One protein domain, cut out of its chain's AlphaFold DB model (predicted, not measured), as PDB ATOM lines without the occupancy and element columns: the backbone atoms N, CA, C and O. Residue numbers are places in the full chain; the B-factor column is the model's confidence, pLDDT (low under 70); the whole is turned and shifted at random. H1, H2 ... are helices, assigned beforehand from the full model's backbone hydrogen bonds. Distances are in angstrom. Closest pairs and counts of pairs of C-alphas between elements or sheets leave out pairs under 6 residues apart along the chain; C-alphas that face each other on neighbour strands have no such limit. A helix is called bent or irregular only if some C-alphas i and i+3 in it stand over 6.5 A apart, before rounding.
ATOM      1  N   LEU A   2     243.130 254.523 234.899       83.94
ATOM      2  CA  LEU A   2     242.603 255.489 233.914       83.94
ATOM      3  C   LEU A   2     243.486 256.733 233.711       83.94
ATOM      4  O   LEU A   2     243.430 257.361 232.661       83.94
ATOM      5  N   SER A   3     244.364 257.040 234.666       83.94
ATOM      6  CA  SER A   3     245.438 258.031 234.535       83.94
ATOM      7  C   SER A   3     246.631 257.545 233.692       83.94
ATOM      8  O   SER A   3     247.648 258.227 233.621       83.94
ATOM      9  N   THR A   4     246.544 256.371 233.058       84.44
ATOM     10  CA  THR A   4     247.630 255.763 232.278       84.44
ATOM     11  C   THR A   4     247.076 255.166 230.983       84.44
ATOM     12  O   THR A   4     246.271 254.239 231.011       84.44
ATOM     13  N   ASN A   5     247.523 255.663 229.825       81.06
ATOM     14  CA  ASN A   5     246.901 255.347 228.530       81.06
ATOM     15  C   ASN A   5     246.834 253.853 228.193       81.06
ATOM     16  O   ASN A   5     245.788 253.378 227.764       81.06
ATOM     17  N   HIS A   6     247.916 253.104 228.401       87.19
ATOM     18  CA  HIS A   6     247.963 251.682 228.047       87.19
ATOM     19  C   HIS A   6     247.172 250.787 229.019       87.19
ATOM     20  O   HIS A   6     246.807 249.677 228.651       87.19
ATOM     21  N   LEU A   7     246.860 251.271 230.229       87.94
ATOM     22  CA  LEU A   7     246.033 250.554 231.212       87.94
ATOM     23  C   LEU A   7     244.554 250.961 231.158       87.94
ATOM     24  O   LEU A   7     243.713 250.284 231.750       87.94
ATOM     25  N   SER A   8     244.230 252.064 230.473       87.06
ATOM     26  CA  SER A   8     242.863 252.580 230.350       87.06
ATOM     27  C   SER A   8     241.890 251.557 229.738       87.06
ATOM     28  O   SER A   8     240.844 251.338 230.354       87.06
ATOM     29  N   PRO A   9     242.217 250.852 228.627       87.00
ATOM     30  CA  PRO A   9     241.323 249.844 228.052       87.00
ATOM     31  C   PRO A   9     240.974 248.737 229.052       87.00
ATOM     32  O   PRO A   9     239.802 248.548 229.368       87.00
ATOM     33  N   CYS A  10     241.987 248.104 229.656       89.00
ATOM     34  CA  CYS A  10     241.789 247.032 230.632       89.00
ATOM     35  C   CYS A  10     240.993 247.503 231.858       89.00
ATOM     36  O   CYS A  10     240.094 246.805 232.322       89.00
ATOM     37  N   GLY A  11     241.290 248.704 232.371       90.56
ATOM     38  CA  GLY A  11     240.541 249.294 233.482       90.56
ATOM     39  C   GLY A  11     239.073 249.550 233.131       90.56
ATOM     40  O   GLY A  11     238.192 249.306 233.955       90.56
ATOM     41  N   SER A  12     238.798 249.997 231.904       90.38
ATOM     42  CA  SER A  12     237.433 250.232 231.432       90.38
ATOM     43  C   SER A  12     236.639 248.948 231.194       90.38
ATOM     44  O   SER A  12     235.453 248.904 231.521       90.38
ATOM     45  N   ASP A  13     237.290 247.896 230.696       93.44
ATOM     46  CA  ASP A  13     236.666 246.588 230.497       93.44
ATOM     47  C   ASP A  13     236.337 245.934 231.839       93.44
ATOM     48  O   ASP A  13     235.223 245.443 232.027       93.44
ATOM     49  N   LEU A  14     237.256 246.008 232.809       95.38
ATOM     50  CA  LEU A  14     237.000 245.542 234.169       95.38
ATOM     51  C   LEU A  14     235.811 246.283 234.789       95.38
ATOM     52  O   LEU A  14     234.887 245.641 235.285       95.38
ATOM     53  N   TYR A  15     235.798 247.619 234.719       96.25
ATOM     54  CA  TYR A  15     234.669 248.420 235.196       96.25
ATOM     55  C   TYR A  15     233.355 247.969 234.554       96.25
ATOM     56  O   TYR A  15     232.393 247.683 235.266       96.25
ATOM     57  N   LYS A  16     233.328 247.834 233.221       96.50
ATOM     58  CA  LYS A  16     232.150 247.387 232.471       96.50
ATOM     59  C   LYS A  16     231.659 246.021 232.951       96.50
ATOM     60  O   LYS A  16     230.467 245.878 233.212       96.50
ATOM     61  N   CYS A  17     232.545 245.039 233.098       97.12
ATOM     62  CA  CYS A  17     232.190 243.710 233.602       97.12
ATOM     63  C   CYS A  17     231.581 243.778 235.010       97.12
ATOM     64  O   CYS A  17     230.553 243.149 235.264       97.12
ATOM     65  N   LEU A  18     232.162 244.583 235.905       97.06
ATOM     66  CA  LEU A  18     231.677 244.736 237.279       97.06
ATOM     67  C   LEU A  18     230.284 245.373 237.337       97.06
ATOM     68  O   LEU A  18     229.411 244.865 238.041       97.06
ATOM     69  N   ILE A  19     230.035 246.441 236.573       96.88
ATOM     70  CA  ILE A  19     228.709 247.079 236.558       96.88
ATOM     71  C   ILE A  19     227.656 246.205 235.858       96.88
ATOM     72  O   ILE A  19     226.497 246.210 236.266       96.88
ATOM     73  N   GLN A  20     228.039 245.400 234.859       96.69
ATOM     74  CA  GLN A  20     227.141 244.407 234.256       96.69
ATOM     75  C   GLN A  20     226.748 243.321 235.253       96.69
ATOM     76  O   GLN A  20     225.578 242.953 235.312       96.69
ATOM     77  N   GLN A  21     227.703 242.821 236.035       95.31
ATOM     78  CA  GLN A  21     227.425 241.815 237.052       95.31
ATOM     79  C   GLN A  21     226.530 242.382 238.159       95.31
ATOM     80  O   GLN A  21     225.497 241.792 238.466       95.31
ATOM     81  N   GLN A  22     226.837 243.588 238.654       94.88
ATOM     82  CA  GLN A  22     225.978 244.293 239.611       94.88
ATOM     83  C   GLN A  22     224.551 244.463 239.072       94.88
ATOM     84  O   GLN A  22     223.581 244.284 239.804       94.88
ATOM     85  N   ARG A  23     224.394 244.795 237.783       94.81
ATOM     86  CA  ARG A  23     223.073 244.932 237.160       94.81
ATOM     87  C   ARG A  23     222.293 243.615 237.156       94.81
ATOM     88  O   ARG A  23     221.084 243.653 237.380       94.81
ATOM     89  N   ARG A  24     222.952 242.479 236.903       93.94
ATOM     90  CA  ARG A  24     222.313 241.149 236.900       93.94
ATOM     91  C   ARG A  24     221.797 240.789 238.289       93.94
ATOM     92  O   ARG A  24     220.609 240.530 238.428       93.94
ATOM     93  N   GLU A  25     222.655 240.904 239.302       92.50
ATOM     94  CA  GLU A  25     222.318 240.607 240.703       92.50
ATOM     95  C   GLU A  25     221.143 241.453 241.210       92.50
ATOM     96  O   GLU A  25     220.247 240.965 241.892       92.50
ATOM     97  N   LEU A  26     221.105 242.739 240.849       89.56
ATOM     98  CA  LEU A  26     220.016 243.620 241.267       89.56
ATOM     99  C   LEU A  26     218.709 243.394 240.488       89.56
ATOM    100  O   LEU A  26     217.635 243.692 241.013       89.56
ATOM    101  N   SER A  27     218.782 242.895 239.249       84.38
ATOM    102  CA  SER A  27     217.592 242.620 238.430       84.38
ATOM    103  C   SER A  27     216.833 241.386 238.924       84.38
ATOM    104  O   SER A  27     215.607 241.369 238.853       84.38
ATOM    105  N   GLU A  28     217.524 240.394 239.491       84.25
ATOM    106  CA  GLU A  28     216.891 239.230 240.137       84.25
ATOM    107  C   GLU A  28     215.993 239.646 241.315       84.25
ATOM    108  O   GLU A  28     214.970 239.022 241.584       84.25
ATOM    109  N   ALA A  29     216.318 240.768 241.960       81.31
ATOM    110  CA  ALA A  29     215.541 241.346 243.051       81.31
ATOM    111  C   ALA A  29     214.353 242.228 242.596       81.31
ATOM    112  O   ALA A  29     213.751 242.891 243.438       81.31
ATOM    113  N   SER A  30     214.015 242.269 241.295       78.19
ATOM    114  CA  SER A  30     212.870 243.017 240.723       78.19
ATOM    115  C   SER A  30     212.776 244.496 241.145       78.19
ATOM    116  O   SER A  30     211.698 245.007 241.445       78.19
ATOM    117  N   ARG A  31     213.914 245.202 241.183       82.44
ATOM    118  CA  ARG A  31     213.991 246.623 241.576       82.44
ATOM    119  C   ARG A  31     213.674 247.576 240.420       82.44
ATOM    120  O   ARG A  31     213.968 247.277 239.264       82.44
ATOM    121  N   ALA A  32     213.139 248.757 240.734       90.00
ATOM    122  CA  ALA A  32     212.888 249.807 239.747       90.00
ATOM    123  C   ALA A  32     214.191 250.501 239.290       90.00
ATOM    124  O   ALA A  32     215.175 250.547 240.028       90.00
ATOM    125  N   GLU A  33     214.202 251.103 238.091       90.25
ATOM    126  CA  GLU A  33     215.386 251.798 237.536       90.25
ATOM    127  C   GLU A  33     216.050 252.824 238.478       90.25
ATOM    128  O   GLU A  33     217.283 252.844 238.548       90.25
ATOM    129  N   PRO A  34     215.305 253.685 239.204       90.69
ATOM    130  CA  PRO A  34     215.917 254.638 240.128       90.69
ATOM    131  C   PRO A  34     216.672 253.952 241.273       90.69
ATOM    132  O   PRO A  34     217.767 254.388 241.631       90.69
ATOM    133  N   ASP A  35     216.145 252.841 241.789       92.38
ATOM    134  CA  ASP A  35     216.775 252.071 242.866       92.38
ATOM    135  C   ASP A  35     218.049 251.378 242.372       92.38
ATOM    136  O   ASP A  35     219.072 251.351 243.061       92.38
ATOM    137  N   LEU A  36     218.022 250.865 241.136       94.44
ATOM    138  CA  LEU A  36     219.196 250.297 240.471       94.44
ATOM    139  C   LEU A  36     220.305 251.348 240.315       94.44
ATOM    140  O   LEU A  36     221.475 251.068 240.591       94.44
ATOM    141  N   ALA A  37     219.942 252.570 239.919       94.81
ATOM    142  CA  ALA A  37     220.880 253.682 239.820       94.81
ATOM    143  C   ALA A  37     221.414 254.134 241.188       94.81
ATOM    144  O   ALA A  37     222.593 254.478 241.282       94.81
ATOM    145  N   ALA A  38     220.600 254.104 242.245       94.69
ATOM    146  CA  ALA A  38     221.038 254.424 243.603       94.69
ATOM    147  C   ALA A  38     222.087 253.419 244.116       94.69
ATOM    148  O   ALA A  38     223.112 253.815 244.678       94.69
ATOM    149  N   GLU A  39     221.887 252.126 243.858       94.75
ATOM    150  CA  GLU A  39     222.851 251.077 244.211       94.75
ATOM    151  C   GLU A  39     224.154 251.167 243.422       94.75
ATOM    152  O   GLU A  39     225.242 250.992 243.982       94.75
ATOM    153  N   TRP A  40     224.064 251.464 242.124       96.88
ATOM    154  CA  TRP A  40     225.240 251.781 241.320       96.88
ATOM    155  C   TRP A  40     225.971 253.000 241.903       96.88
ATOM    156  O   TRP A  40     227.181 252.947 242.143       96.88
ATOM    157  N   ALA A  41     225.237 254.072 242.217       97.00
ATOM    158  CA  ALA A  41     225.805 255.328 242.689       97.00
ATOM    159  C   ALA A  41     226.528 255.171 244.028       97.00
ATOM    160  O   ALA A  41     227.588 255.763 244.215       97.00
ATOM    161  N   ARG A  42     226.018 254.332 244.934       95.56
ATOM    162  CA  ARG A  42     226.658 254.058 246.229       95.56
ATOM    163  C   ARG A  42     228.107 253.582 246.090       95.56
ATOM    164  O   ARG A  42     228.926 253.906 246.941       95.56
ATOM    165  N   ARG A  43     228.422 252.822 245.037       94.38
ATOM    166  CA  ARG A  43     229.756 252.235 244.826       94.38
ATOM    167  C   ARG A  43     230.599 253.015 243.821       94.38
ATOM    168  O   ARG A  43     231.783 253.224 244.053       94.38
ATOM    169  N   TRP A  44     230.000 253.444 242.714       96.62
ATOM    170  CA  TRP A  44     230.749 253.923 241.548       96.62
ATOM    171  C   TRP A  44     230.712 255.435 241.356       96.62
ATOM    172  O   TRP A  44     231.622 255.982 240.733       96.62
ATOM    173  N   ARG A  45     229.714 256.135 241.916       97.06
ATOM    174  CA  ARG A  45     229.617 257.596 241.785       97.06
ATOM    175  C   ARG A  45     230.874 258.315 242.282       97.06
ATOM    176  O   ARG A  45     231.321 259.179 241.537       97.06
ATOM    177  N   PRO A  46     231.473 257.993 243.451       96.81
ATOM    178  CA  PRO A  46     232.673 258.696 243.910       96.81
ATOM    179  C   PRO A  46     233.832 258.583 242.913       96.81
ATOM    180  O   PRO A  46     234.471 259.580 242.607       96.81
ATOM    181  N   VAL A  47     234.024 257.392 242.333       94.81
ATOM    182  CA  VAL A  47     235.084 257.120 241.350       94.81
ATOM    183  C   VAL A  47     234.880 257.929 240.070       94.81
ATOM    184  O   VAL A  47     235.824 258.528 239.559       94.81
ATOM    185  N   LEU A  48     233.654 257.961 239.534       96.38
ATOM    186  CA  LEU A  48     233.367 258.763 238.342       96.38
ATOM    187  C   LEU A  48     233.425 260.260 238.636       96.38
ATOM    188  O   LEU A  48     233.933 261.003 237.806       96.38
ATOM    189  N   HIS A  49     232.922 260.695 239.790       96.88
ATOM    190  CA  HIS A  49     232.971 262.093 240.197       96.88
ATOM    191  C   HIS A  49     234.420 262.576 240.253       96.88
ATOM    192  O   HIS A  49     234.775 263.486 239.513       96.88
ATOM    193  N   GLU A  50     235.268 261.893 241.028       95.88
ATOM    194  CA  GLU A  50     236.699 262.190 241.127       95.88
ATOM    195  C   GLU A  50     237.364 262.204 239.750       95.88
ATOM    196  O   GLU A  50     238.070 263.151 239.417       95.88
ATOM    197  N   ALA A  51     237.109 261.191 238.916       95.75
ATOM    198  CA  ALA A  51     237.723 261.126 237.599       95.75
ATOM    199  C   ALA A  51     237.320 262.313 236.711       95.75
ATOM    200  O   ALA A  51     238.178 262.905 236.061       95.75
ATOM    201  N   LEU A  52     236.033 262.668 236.674       96.75
ATOM    202  CA  LEU A  52     235.495 263.701 235.785       96.75
ATOM    203  C   LEU A  52     235.843 265.124 236.233       96.75
ATOM    204  O   LEU A  52     235.981 265.999 235.373       96.75
ATOM    205  N   THR A  53     236.001 265.352 237.536       96.31
ATOM    206  CA  THR A  53     236.371 266.655 238.112       96.31
ATOM    207  C   THR A  53     237.871 266.779 238.392       96.31
ATOM    208  O   THR A  53     238.302 267.785 238.939       96.31
ATOM    209  N   SER A  54     238.681 265.776 238.033       94.94
ATOM    210  CA  SER A  54     240.132 265.792 238.247       94.94
ATOM    211  C   SER A  54     240.853 266.797 237.343       94.94
ATOM    212  O   SER A  54     240.583 266.876 236.142       94.94
ATOM    213  N   ASP A  55     241.889 267.441 237.882       91.44
ATOM    214  CA  ASP A  55     242.852 268.239 237.110       91.44
ATOM    215  C   ASP A  55     243.727 267.381 236.177       91.44
ATOM    216  O   ASP A  55     244.316 267.864 235.200       91.44
ATOM    217  N   VAL A  56     243.801 266.068 236.431       93.25
ATOM    218  CA  VAL A  56     244.540 265.128 235.590       93.25
ATOM    219  C   VAL A  56     243.751 264.889 234.306       93.25
ATOM    220  O   VAL A  56     242.925 263.982 234.206       93.25
ATOM    221  N   THR A  57     244.074 265.675 233.276       91.00
ATOM    222  CA  THR A  57     243.436 265.640 231.943       91.00
ATOM    223  C   THR A  57     243.236 264.224 231.398       91.00
ATOM    224  O   THR A  57     242.213 263.929 230.786       91.00
ATOM    225  N   LEU A  58     244.207 263.332 231.608       92.00
ATOM    226  CA  LEU A  58     244.121 261.963 231.117       92.00
ATOM    227  C   LEU A  58     243.070 261.130 231.857       92.00
ATOM    228  O   LEU A  58     242.313 260.405 231.216       92.00
ATOM    229  N   LEU A  59     242.990 261.273 233.181       93.81
ATOM    230  CA  LEU A  59     241.973 260.624 234.005       93.81
ATOM    231  C   LEU A  59     240.577 261.140 233.641       93.81
ATOM    232  O   LEU A  59     239.680 260.335 233.411       93.81
ATOM    233  N   GLN A  60     240.432 262.457 233.495       94.19
ATOM    234  CA  GLN A  60     239.190 263.112 233.087       94.19
ATOM    235  C   GLN A  60     238.706 262.636 231.714       94.19
ATOM    236  O   GLN A  60     237.569 262.180 231.572       94.19
ATOM    237  N   ASN A  61     239.584 262.656 230.708       92.19
ATOM    238  CA  ASN A  61     239.252 262.214 229.355       92.19
ATOM    239  C   ASN A  61     238.916 260.723 229.303       92.19
ATOM    240  O   ASN A  61     237.936 260.336 228.666       92.19
ATOM    241  N   ASN A  62     239.707 259.879 229.968       93.12
ATOM    242  CA  ASN A  62     239.479 258.438 229.965       93.12
ATOM    243  C   ASN A  62     238.229 258.065 230.771       93.12
ATOM    244  O   ASN A  62     237.453 257.219 230.327       93.12
ATOM    245  N   GLY A  63     237.976 258.739 231.893       94.38
ATOM    246  CA  GLY A  63     236.741 258.615 232.666       94.38
ATOM    247  C   GLY A  63     235.512 258.937 231.817       94.38
ATOM    248  O   GLY A  63     234.608 258.109 231.685       94.38
ATOM    249  N   ALA A  64     235.518 260.094 231.150       94.94
ATOM    250  CA  ALA A  64     234.416 260.518 230.294       94.94
ATOM    251  C   ALA A  64     234.224 259.604 229.073       94.94
ATOM    252  O   ALA A  64     233.098 259.246 228.736       94.94
ATOM    253  N   ARG A  65     235.316 259.210 228.407       92.88
ATOM    254  CA  ARG A  65     235.273 258.446 227.153       92.88
ATOM    255  C   ARG A  65     234.958 256.970 227.353       92.88
ATOM    256  O   ARG A  65     234.306 256.380 226.494       92.88
ATOM    257  N   HIS A  66     235.454 256.365 228.427       92.06
ATOM    258  CA  HIS A  66     235.381 254.918 228.608       92.06
ATOM    259  C   HIS A  66     234.330 254.492 229.631       92.06
ATOM    260  O   HIS A  66     233.659 253.488 229.405       92.06
ATOM    261  N   LEU A  67     234.152 255.243 230.725       96.00
ATOM    262  CA  LEU A  67     233.237 254.832 231.793       96.00
ATOM    263  C   LEU A  67     231.803 255.303 231.546       96.00
ATOM    264  O   LEU A  67     230.868 254.522 231.719       96.00
ATOM    265  N   LEU A  68     231.598 256.559 231.134       96.81
ATOM    266  CA  LEU A  68     230.241 257.098 230.968       96.81
ATOM    267  C   LEU A  68     229.393 256.322 229.945       96.81
ATOM    268  O   LEU A  68     228.250 256.001 230.276       96.81
ATOM    269  N   PRO A  69     229.896 255.954 228.745       94.81
ATOM    270  CA  PRO A  69     229.057 255.278 227.759       94.81
ATOM    271  C   PRO A  69     228.544 253.922 228.246       94.81
ATOM    272  O   PRO A  69     227.357 253.641 228.110       94.81
ATOM    273  N   CYS A  70     229.405 253.090 228.845       95.38
ATOM    274  CA  CYS A  70     228.973 251.792 229.364       95.38
ATOM    275  C   CYS A  70     228.095 251.945 230.615       95.38
ATOM    276  O   CYS A  70     227.135 251.193 230.765       95.38
ATOM    277  N   THR A  71     228.346 252.963 231.445       97.38
ATOM    278  CA  THR A  71     227.479 253.304 232.581       97.38
ATOM    279  C   THR A  71     226.060 253.580 232.114       97.38
ATOM    280  O   THR A  71     225.147 252.910 232.572       97.38
ATOM    281  N   PHE A  72     225.853 254.494 231.164       96.19
ATOM    282  CA  PHE A  72     224.500 254.850 230.718       96.19
ATOM    283  C   PHE A  72     223.833 253.779 229.855       96.19
ATOM    284  O   PHE A  72     222.611 253.741 229.786       96.19
ATOM    285  N   GLN A  73     224.604 252.885 229.232       94.62
ATOM    286  CA  GLN A  73     224.051 251.702 228.564       94.62
ATOM    287  C   GLN A  73     223.472 250.678 229.552       94.62
ATOM    288  O   GLN A  73     222.559 249.946 229.185       94.62
ATOM    289  N   ILE A  74     224.007 250.595 230.775       96.25
ATOM    290  CA  ILE A  74     223.641 249.566 231.769       96.25
ATOM    291  C   ILE A  74     222.746 250.143 232.879       96.25
ATOM    292  O   ILE A  74     221.830 249.477 233.356       96.25
ATOM    293  N   PHE A  75     222.988 251.393 233.267       96.56
ATOM    294  CA  PHE A  75     222.248 252.165 234.262       96.56
ATOM    295  C   PHE A  75     221.908 253.559 233.696       96.56
ATOM    296  O   PHE A  75     222.547 254.546 234.066       96.56
ATOM    297  N   PRO A  76     220.906 253.688 232.808       94.38
ATOM    298  CA  PRO A  76     220.523 254.978 232.224       94.38
ATOM    299  C   PRO A  76     220.209 256.052 233.278       94.38
ATOM    300  O   PRO A  76     220.645 257.197 233.157       94.38
ATOM    301  N   SER A  77     219.524 255.664 234.360       95.12
ATOM    302  CA  SER A  77     219.132 256.555 235.460       95.12
ATOM    303  C   SER A  77     220.299 257.012 236.345       95.12
ATOM    304  O   SER A  77     220.114 257.902 237.173       95.12
ATOM    305  N   ALA A  78     221.516 256.480 236.153       97.00
ATOM    306  CA  ALA A  78     222.730 256.939 236.841       97.00
ATOM    307  C   ALA A  78     223.085 258.404 236.533       97.00
ATOM    308  O   ALA A  78     223.848 259.023 237.277       97.00
ATOM    309  N   VAL A  79     222.511 258.980 235.471       96.31
ATOM    310  CA  VAL A  79     222.667 260.400 235.132       96.31
ATOM    311  C   VAL A  79     222.229 261.315 236.282       96.31
ATOM    312  O   VAL A  79     222.927 262.273 236.594       96.31
ATOM    313  N   HIS A  80     221.134 260.996 236.977       95.31
ATOM    314  CA  HIS A  80     220.598 261.836 238.052       95.31
ATOM    315  C   HIS A  80     221.534 261.942 239.264       95.31
ATOM    316  O   HIS A  80     221.903 263.063 239.615       95.31
ATOM    317  N   PRO A  81     221.977 260.833 239.895       96.50
ATOM    318  CA  PRO A  81     222.890 260.921 241.027       96.50
ATOM    319  C   PRO A  81     224.274 261.465 240.650       96.50
ATOM    320  O   PRO A  81     224.940 261.992 241.534       96.50
ATOM    321  N   LEU A  82     224.714 261.350 239.388       97.19
ATOM    322  CA  LEU A  82     225.951 261.982 238.908       97.19
ATOM    323  C   LEU A  82     225.815 263.503 238.787       97.19
ATOM    324  O   LEU A  82     226.702 264.235 239.209       97.19
ATOM    325  N   LEU A  83     224.709 263.980 238.214       96.56
ATOM    326  CA  LEU A  83     224.464 265.413 238.059       96.56
ATOM    327  C   LEU A  83     224.172 266.100 239.398       96.56
ATOM    328  O   LEU A  83     224.576 267.241 239.592       96.56
ATOM    329  N   ALA A  84     223.521 265.405 240.337       94.69
ATOM    330  CA  ALA A  84     223.173 265.944 241.653       94.69
ATOM    331  C   ALA A  84     224.389 266.330 242.518       94.69
ATOM    332  O   ALA A  84     224.240 267.098 243.461       94.69
ATOM    333  N   THR A  85     225.578 265.796 242.225       94.56
ATOM    334  CA  THR A  85     226.814 266.111 242.961       94.56
ATOM    335  C   THR A  85     227.608 267.274 242.370       94.56
ATOM    336  O   THR A  85     228.591 267.696 242.972       94.56
ATOM    337  N   LEU A  86     227.221 267.785 241.198       96.19
ATOM    338  CA  LEU A  86     227.976 268.830 240.515       96.19
ATOM    339  C   LEU A  86     227.506 270.222 240.933       96.19
ATOM    340  O   LEU A  86     226.360 270.595 240.709       96.19
ATOM    341  N   ASP A  87     228.438 271.002 241.465       94.69
ATOM    342  CA  ASP A  87     228.332 272.458 241.586       94.69
ATOM    343  C   ASP A  87     228.794 273.167 240.290       94.69
ATOM    344  O   ASP A  87     229.975 273.062 239.954       94.69
ATOM    345  N   PRO A  88     227.924 273.898 239.558       93.06
ATOM    346  CA  PRO A  88     228.291 274.644 238.348       93.06
ATOM    347  C   PRO A  88     229.378 275.712 238.540       93.06
ATOM    348  O   PRO A  88     229.963 276.152 237.551       93.06
ATOM    349  N   PHE A  89     229.639 276.146 239.773       93.44
ATOM    350  CA  PHE A  89     230.627 277.184 240.074       93.44
ATOM    351  C   PHE A  89     231.980 276.620 240.517       93.44
ATOM    352  O   PHE A  89     232.955 277.368 240.611       93.44
ATOM    353  N   ALA A  90     232.068 275.310 240.752       95.19
ATOM    354  CA  ALA A  90     233.315 274.658 241.119       95.19
ATOM    355  C   ALA A  90     234.193 274.354 239.879       95.19
ATOM    356  O   ALA A  90     233.672 274.021 238.805       95.19
ATOM    357  N   PRO A  91     235.534 274.425 240.000       92.75
ATOM    358  CA  PRO A  91     236.453 274.117 238.903       92.75
ATOM    359  C   PRO A  91     236.241 272.712 238.329       92.75
ATOM    360  O   PRO A  91     235.995 271.760 239.064       92.75
ATOM    361  N   GLY A  92     236.309 272.562 237.002       93.44
ATOM    362  CA  GLY A  92     236.153 271.269 236.322       93.44
ATOM    363  C   GLY A  92     234.730 270.683 236.306       93.44
ATOM    364  O   GLY A  92     234.450 269.782 235.508       93.44
ATOM    365  N   HIS A  93     233.796 271.202 237.106       96.94
ATOM    366  CA  HIS A  93     232.442 270.654 237.211       96.94
ATOM    367  C   HIS A  93     231.574 270.949 235.984       96.94
ATOM    368  O   HIS A  93     230.828 270.072 235.552       96.94
ATOM    369  N   LEU A  94     231.702 272.125 235.355       97.50
ATOM    370  CA  LEU A  94     230.999 272.425 234.094       97.50
ATOM    371  C   LEU A  94     231.438 271.486 232.960       97.50
ATOM    372  O   LEU A  94     230.614 271.034 232.163       97.50
ATOM    373  N   HIS A  95     232.728 271.145 232.910       97.38
ATOM    374  CA  HIS A  95     233.240 270.141 231.981       97.38
ATOM    375  C   HIS A  95     232.650 268.755 232.285       97.38
ATOM    376  O   HIS A  95     232.112 268.106 231.384       97.38
ATOM    377  N   ALA A  96     232.706 268.312 233.547       97.88
ATOM    378  CA  ALA A  96     232.133 267.038 233.983       97.88
ATOM    379  C   ALA A  96     230.640 266.935 233.635       97.88
ATOM    380  O   ALA A  96     230.206 265.936 233.054       97.88
ATOM    381  N   TRP A  97     229.881 267.996 233.919       97.81
ATOM    382  CA  TRP A  97     228.466 268.134 233.586       97.81
ATOM    383  C   TRP A  97     228.233 267.930 232.088       97.81
ATOM    384  O   TRP A  97     227.477 267.042 231.691       97.81
ATOM    385  N   ALA A  98     228.948 268.674 231.240       97.12
ATOM    386  CA  ALA A  98     228.780 268.588 229.793       97.12
ATOM    387  C   ALA A  98     229.143 267.194 229.248       97.12
ATOM    388  O   ALA A  98     228.455 266.680 228.360       97.12
ATOM    389  N   CYS A  99     230.171 266.537 229.802       97.06
ATOM    390  CA  CYS A  99     230.527 265.156 229.467       97.06
ATOM    391  C   CYS A  99     229.442 264.149 229.866       97.06
ATOM    392  O   CYS A  99     229.120 263.262 229.071       97.06
ATOM    393  N   ILE A 100     228.868 264.282 231.066       97.25
ATOM    394  CA  ILE A 100     227.781 263.426 231.564       97.25
ATOM    395  C   ILE A 100     226.561 263.550 230.657       97.25
ATOM    396  O   ILE A 100     226.090 262.540 230.129       97.25
ATOM    397  N   VAL A 101     226.094 264.775 230.413       95.62
ATOM    398  CA  VAL A 101     224.894 265.025 229.607       95.62
ATOM    399  C   VAL A 101     225.103 264.584 228.152       95.62
ATOM    400  O   VAL A 101     224.229 263.933 227.577       95.62
ATOM    401  N   SER A 102     226.280 264.843 227.568       94.31
ATOM    402  CA  SER A 102     226.614 264.402 226.202       94.31
ATOM    403  C   SER A 102     226.610 262.879 226.072       94.31
ATOM    404  O   SER A 102     226.006 262.329 225.151       94.31
ATOM    405  N   SER A 103     227.270 262.184 227.003       94.75
ATOM    406  CA  SER A 103     227.341 260.720 227.009       94.75
ATOM    407  C   SER A 103     225.977 260.084 227.264       94.75
ATOM    408  O   SER A 103     225.651 259.090 226.616       94.75
ATOM    409  N   TYR A 104     225.155 260.663 228.143       94.06
ATOM    410  CA  TYR A 104     223.782 260.214 228.378       94.06
ATOM    411  C   TYR A 104     222.935 260.335 227.108       94.06
ATOM    412  O   TYR A 104     222.341 259.341 226.677       94.06
ATOM    413  N   ARG A 105     222.945 261.511 226.462       91.25
ATOM    414  CA  ARG A 105     222.236 261.759 225.194       91.25
ATOM    415  C   ARG A 105     222.670 260.762 224.120       91.25
ATOM    416  O   ARG A 105     221.829 260.190 223.431       91.25
ATOM    417  N   ALA A 106     223.973 260.511 223.994       90.44
ATOM    418  CA  ALA A 106     224.521 259.596 222.995       90.44
ATOM    419  C   ALA A 106     224.184 258.119 223.267       90.44
ATOM    420  O   ALA A 106     223.942 257.362 222.324       90.44
ATOM    421  N   ALA A 107     224.184 257.695 224.533       91.50
ATOM    422  CA  ALA A 107     223.946 256.304 224.917       91.50
ATOM    423  C   ALA A 107     222.459 255.928 224.905       91.50
ATOM    424  O   ALA A 107     222.116 254.825 224.488       91.50
ATOM    425  N   THR A 108     221.592 256.836 225.356       89.62
ATOM    426  CA  THR A 108     220.166 256.552 225.588       89.62
ATOM    427  C   THR A 108     219.252 257.133 224.513       89.62
ATOM    428  O   THR A 108     218.125 256.676 224.355       89.62
ATOM    429  N   GLY A 109     219.708 258.156 223.784       87.38
ATOM    430  CA  GLY A 109     218.841 258.981 222.941       87.38
ATOM    431  C   GLY A 109     217.861 259.856 223.727       87.38
ATOM    432  O   GLY A 109     217.013 260.501 223.115       87.38
ATOM    433  N   GLY A 110     217.965 259.891 225.060       84.25
ATOM    434  CA  GLY A 110     217.138 260.725 225.920       84.25
ATOM    435  C   GLY A 110     217.381 262.214 225.681       84.25
ATOM    436  O   GLY A 110     218.498 262.642 225.375       84.25
ATOM    437  N   SER A 111     216.322 263.010 225.843       85.31
ATOM    438  CA  SER A 111     216.419 264.467 225.756       85.31
ATOM    439  C   SER A 111     217.224 265.004 226.944       85.31
ATOM    440  O   SER A 111     216.805 264.810 228.089       85.31
ATOM    441  N   PRO A 112     218.349 265.706 226.716       85.69
ATOM    442  CA  PRO A 112     219.124 266.300 227.806       85.69
ATOM    443  C   PRO A 112     218.368 267.447 228.497       85.69
ATOM    444  O   PRO A 112     218.661 267.790 229.641       85.69
ATOM    445  N   TRP A 113     217.376 268.030 227.821       86.38
ATOM    446  CA  TRP A 113     216.665 269.233 228.258       86.38
ATOM    447  C   TRP A 113     215.674 268.983 229.394       86.38
ATOM    448  O   TRP A 113     215.353 269.905 230.131       86.38
ATOM    449  N   ALA A 114     215.217 267.739 229.565       82.94
ATOM    450  CA  ALA A 114     214.323 267.355 230.658       82.94
ATOM    451  C   ALA A 114     215.073 266.969 231.951       82.94
ATOM    452  O   ALA A 114     214.446 266.672 232.970       82.94
ATOM    453  N   LEU A 115     216.409 266.933 231.924       86.88
ATOM    454  CA  LEU A 115     217.218 266.593 233.096       86.88
ATOM    455  C   LEU A 115     217.194 267.723 234.139       86.88
ATOM    456  O   LEU A 115     216.930 268.879 233.821       86.88
ATOM    457  N   GLN A 116     217.466 267.364 235.401       82.88
ATOM    458  CA  GLN A 116     217.583 268.293 236.540       82.88
ATOM    459  C   GLN A 116     216.404 269.278 236.691       82.88
ATOM    460  O   GLN A 116     216.594 270.426 237.072       82.88
ATOM    461  N   GLY A 117     215.178 268.851 236.375       79.12
ATOM    462  CA  GLY A 117     214.007 269.727 236.483       79.12
ATOM    463  C   GLY A 117     214.006 270.891 235.485       79.12
ATOM    464  O   GLY A 117     213.318 271.878 235.715       79.12
ATOM    465  N   GLY A 118     214.764 270.783 234.388       81.38
ATOM    466  CA  GLY A 118     214.802 271.782 233.322       81.38
ATOM    467  C   GLY A 118     215.910 272.828 233.445       81.38
ATOM    468  O   GLY A 118     215.944 273.731 232.620       81.38
ATOM    469  N   SER A 119     216.840 272.707 234.401       88.25
ATOM    470  CA  SER A 119     217.966 273.649 234.557       88.25
ATOM    471  C   SER A 119     219.103 273.452 233.540       88.25
ATOM    472  O   SER A 119     220.069 274.212 233.525       88.25
ATOM    473  N   THR A 120     219.028 272.421 232.685       90.88
ATOM    474  CA  THR A 120     220.046 272.115 231.664       90.88
ATOM    475  C   THR A 120     220.412 273.317 230.773       90.88
ATOM    476  O   THR A 120     221.606 273.495 230.523       90.88
ATOM    477  N   PRO A 121     219.465 274.142 230.273       91.31
ATOM    478  CA  PRO A 121     219.791 275.294 229.429       91.31
ATOM    479  C   PRO A 121     220.652 276.346 230.140       91.31
ATOM    480  O   PRO A 121     221.586 276.864 229.530       91.31
ATOM    481  N   ASP A 122     220.396 276.612 231.422       93.00
ATOM    482  CA  ASP A 122     221.151 277.600 232.202       93.00
ATOM    483  C   ASP A 122     222.591 277.124 232.423       93.00
ATOM    484  O   ASP A 122     223.551 277.840 232.127       93.00
ATOM    485  N   THR A 123     222.764 275.866 232.838       95.88
ATOM    486  CA  THR A 123     224.099 275.270 233.003       95.88
ATOM    487  C   THR A 123     224.853 275.183 231.676       95.88
ATOM    488  O   THR A 123     226.071 275.369 231.640       95.88
ATOM    489  N   LEU A 124     224.150 274.954 230.561       95.81
ATOM    490  CA  LEU A 124     224.756 274.973 229.232       95.81
ATOM    491  C   LEU A 124     225.305 276.358 228.882       95.81
ATOM    492  O   LEU A 124     226.426 276.451 228.384       95.81
ATOM    493  N   GLN A 125     224.551 277.425 229.149       95.69
ATOM    494  CA  GLN A 125     225.025 278.793 228.922       95.69
ATOM    495  C   GLN A 125     226.262 279.103 229.772       95.69
ATOM    496  O   GLN A 125     227.241 279.627 229.236       95.69
ATOM    497  N   LEU A 126     226.268 278.699 231.047       96.62
ATOM    498  CA  LEU A 126     227.447 278.823 231.916       96.62
ATOM    499  C   LEU A 126     228.659 278.080 231.335       96.62
ATOM    500  O   LEU A 126     229.752 278.635 231.261       96.62
ATOM    501  N   ALA A 127     228.474 276.843 230.867       97.56
ATOM    502  CA  ALA A 127     229.557 276.043 230.300       97.56
ATOM    503  C   ALA A 127     230.087 276.609 228.966       97.56
ATOM    504  O   ALA A 127     231.299 276.622 228.745       97.56
ATOM    505  N   LEU A 128     229.209 277.118 228.094       97.19
ATOM    506  CA  LEU A 128     229.584 277.783 226.835       97.19
ATOM    507  C   LEU A 128     230.321 279.111 227.074       97.19
ATOM    508  O   LEU A 128     231.197 279.466 226.282       97.19
ATOM    509  N   GLY A 129     229.983 279.816 228.155       95.75
ATOM    510  CA  GLY A 129     230.619 281.061 228.591       95.75
ATOM    511  C   GLY A 129     231.828 280.880 229.515       95.75
ATOM    512  O   GLY A 129     232.375 281.874 229.985       95.75
ATOM    513  N   SER A 130     232.249 279.642 229.793       96.25
ATOM    514  CA  SER A 130     233.350 279.368 230.721       96.25
ATOM    515  C   SER A 130     234.686 279.931 230.224       96.25
ATOM    516  O   SER A 130     234.992 279.899 229.031       96.25
ATOM    517  N   ALA A 131     235.525 280.385 231.157       93.69
ATOM    518  CA  ALA A 131     236.909 280.759 230.870       93.69
ATOM    519  C   ALA A 131     237.776 279.544 230.475       93.69
ATOM    520  O   ALA A 131     238.805 279.700 229.819       93.69
ATOM    521  N   GLU A 132     237.362 278.330 230.844       93.38
ATOM    522  CA  GLU A 132     238.097 277.105 230.550       93.38
ATOM    523  C   GLU A 132     237.755 276.561 229.155       93.38
ATOM    524  O   GLU A 132     236.632 276.122 228.886       93.38
ATOM    525  N   ASP A 133     238.760 276.482 228.278       95.00
ATOM    526  CA  ASP A 133     238.658 275.885 226.937       95.00
ATOM    527  C   ASP A 133     237.973 274.513 226.939       95.00
ATOM    528  O   ASP A 133     237.133 274.224 226.086       95.00
TER     529      ASP A 133
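This is residues 2 to 133 of the 287 residues of an uncharacterized protein of Gasterosteus aculeatus (UniProt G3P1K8). H3 lies between H1 and H5, side by side with each and running the same way as each, while the sharply bent helix H2 and the short H4 cover one side of this twisted layer. H6 and H7 pack on H5 at the end of the domain away from H1, and the helices mostly cross rather than line up. The printed part has 132 residues with seven named helices, H1 to H7 in order along the chain, and no named strand; the class is all helix. It is compact, with a radius of gyration of the C-alphas of 14.6 A and spans of 46 by 38 by 23 A.

H1, residues 8 to 28, touches H3, residues 57 to 74, at a shallow tilt of 28 degrees, the same way; their closest C-alphas, of Ser 12 and His 66, are 5.8 A apart. H2, residues 33 to 53, was assigned as one helix by its hydrogen bonds, but it is bent: C-alphas 43 and 46 are 7.1 A apart. Its arms H2a, residues 33 to 43, and H2b, residues 46 to 53, stand about perpendicular, at 84 degrees. H1 touches H2a with residues 19 to 26 alone, at a steep tilt of 48 degrees, the closest C-alphas being those of Leu 26 and Leu 36, 6.8 A apart. H2b touches residues 59 to 67 of H3, with the C-alphas of Leu 52 and Gln 60 closest at 4.6 A. H4, residues 76 to 83, touches H2a at a steep tilt of 53 degrees, with the C-alphas of Ala 37 and Ala 78 closest at 4.8 A. The hub is H5, residues 93 to 108, which touches five other helices. It touches H3 the same way at a shallow tilt of 34 degrees, only just short of steep; the closest C-alphas, of Pro 69 and Ser 103, are 5.8 A apart. H4 and H5 form a helical hairpin, opposite ways at a shallow tilt of 8 degrees, with the C-alphas of Leu 83 and Trp 97 closest at 6.6 A. H2b touches residues 93 to 96 of H5, the C-alphas of Leu 52 and Ala 96 being closest at 5.1 A. H6, residues 112 to 118, touches H5 with the C-alphas of Arg 105 and Pro 112 closest at 6.1 A. H7, residues 120 to 128, touches residues 94 to 98 of H5 at a steep tilt of 55 degrees, with the C-alphas of Leu 94 and Ala 127 closest at 5.4 A. H6 and H7 touch only at the corner, by their link. H1 is apart from H5, H6 and H7, among others. Every O i to N i+4 pair is within hydrogen-bond range in H1, H2b, H5 and H7, against 6 of 7 in H2a, 11 of 14 in H3, 2 of 4 in H4 and 0 of 3 in H6, where 2 of 4 O i to N i+3 pairs are within range.

H1 begins at C-alpha 8, (242.863, 252.580, 230.350), and measures 30.8 A from first to last C-alpha. H2a measures 16.1 A and H2b 10.5 A. H3 measures 25.5 A and has a kink of 29 degrees near residue 68. H4, 12.6 A long, is only just irregular, with C-alphas 76 and 79 at 6.52 A, and H6, 8.9 A long, is irregular, with C-alphas 113 and 116 at 8.4 A. H5 measures 22.0 A from C-alpha 93 at (232.442, 270.654, 237.211). H7 measures 12.1 A and ends at C-alpha 128, (229.584, 277.783, 226.835).

The two C-alphas farthest apart, of Glu 28 and Ala 131, are 47.0 A apart. The printed part has no cut, and no link is long; the link from H4 to H5, nine residues, is short, and the others are tight. The mean pLDDT of the printed part is 92.8, and no printed residue is under 70.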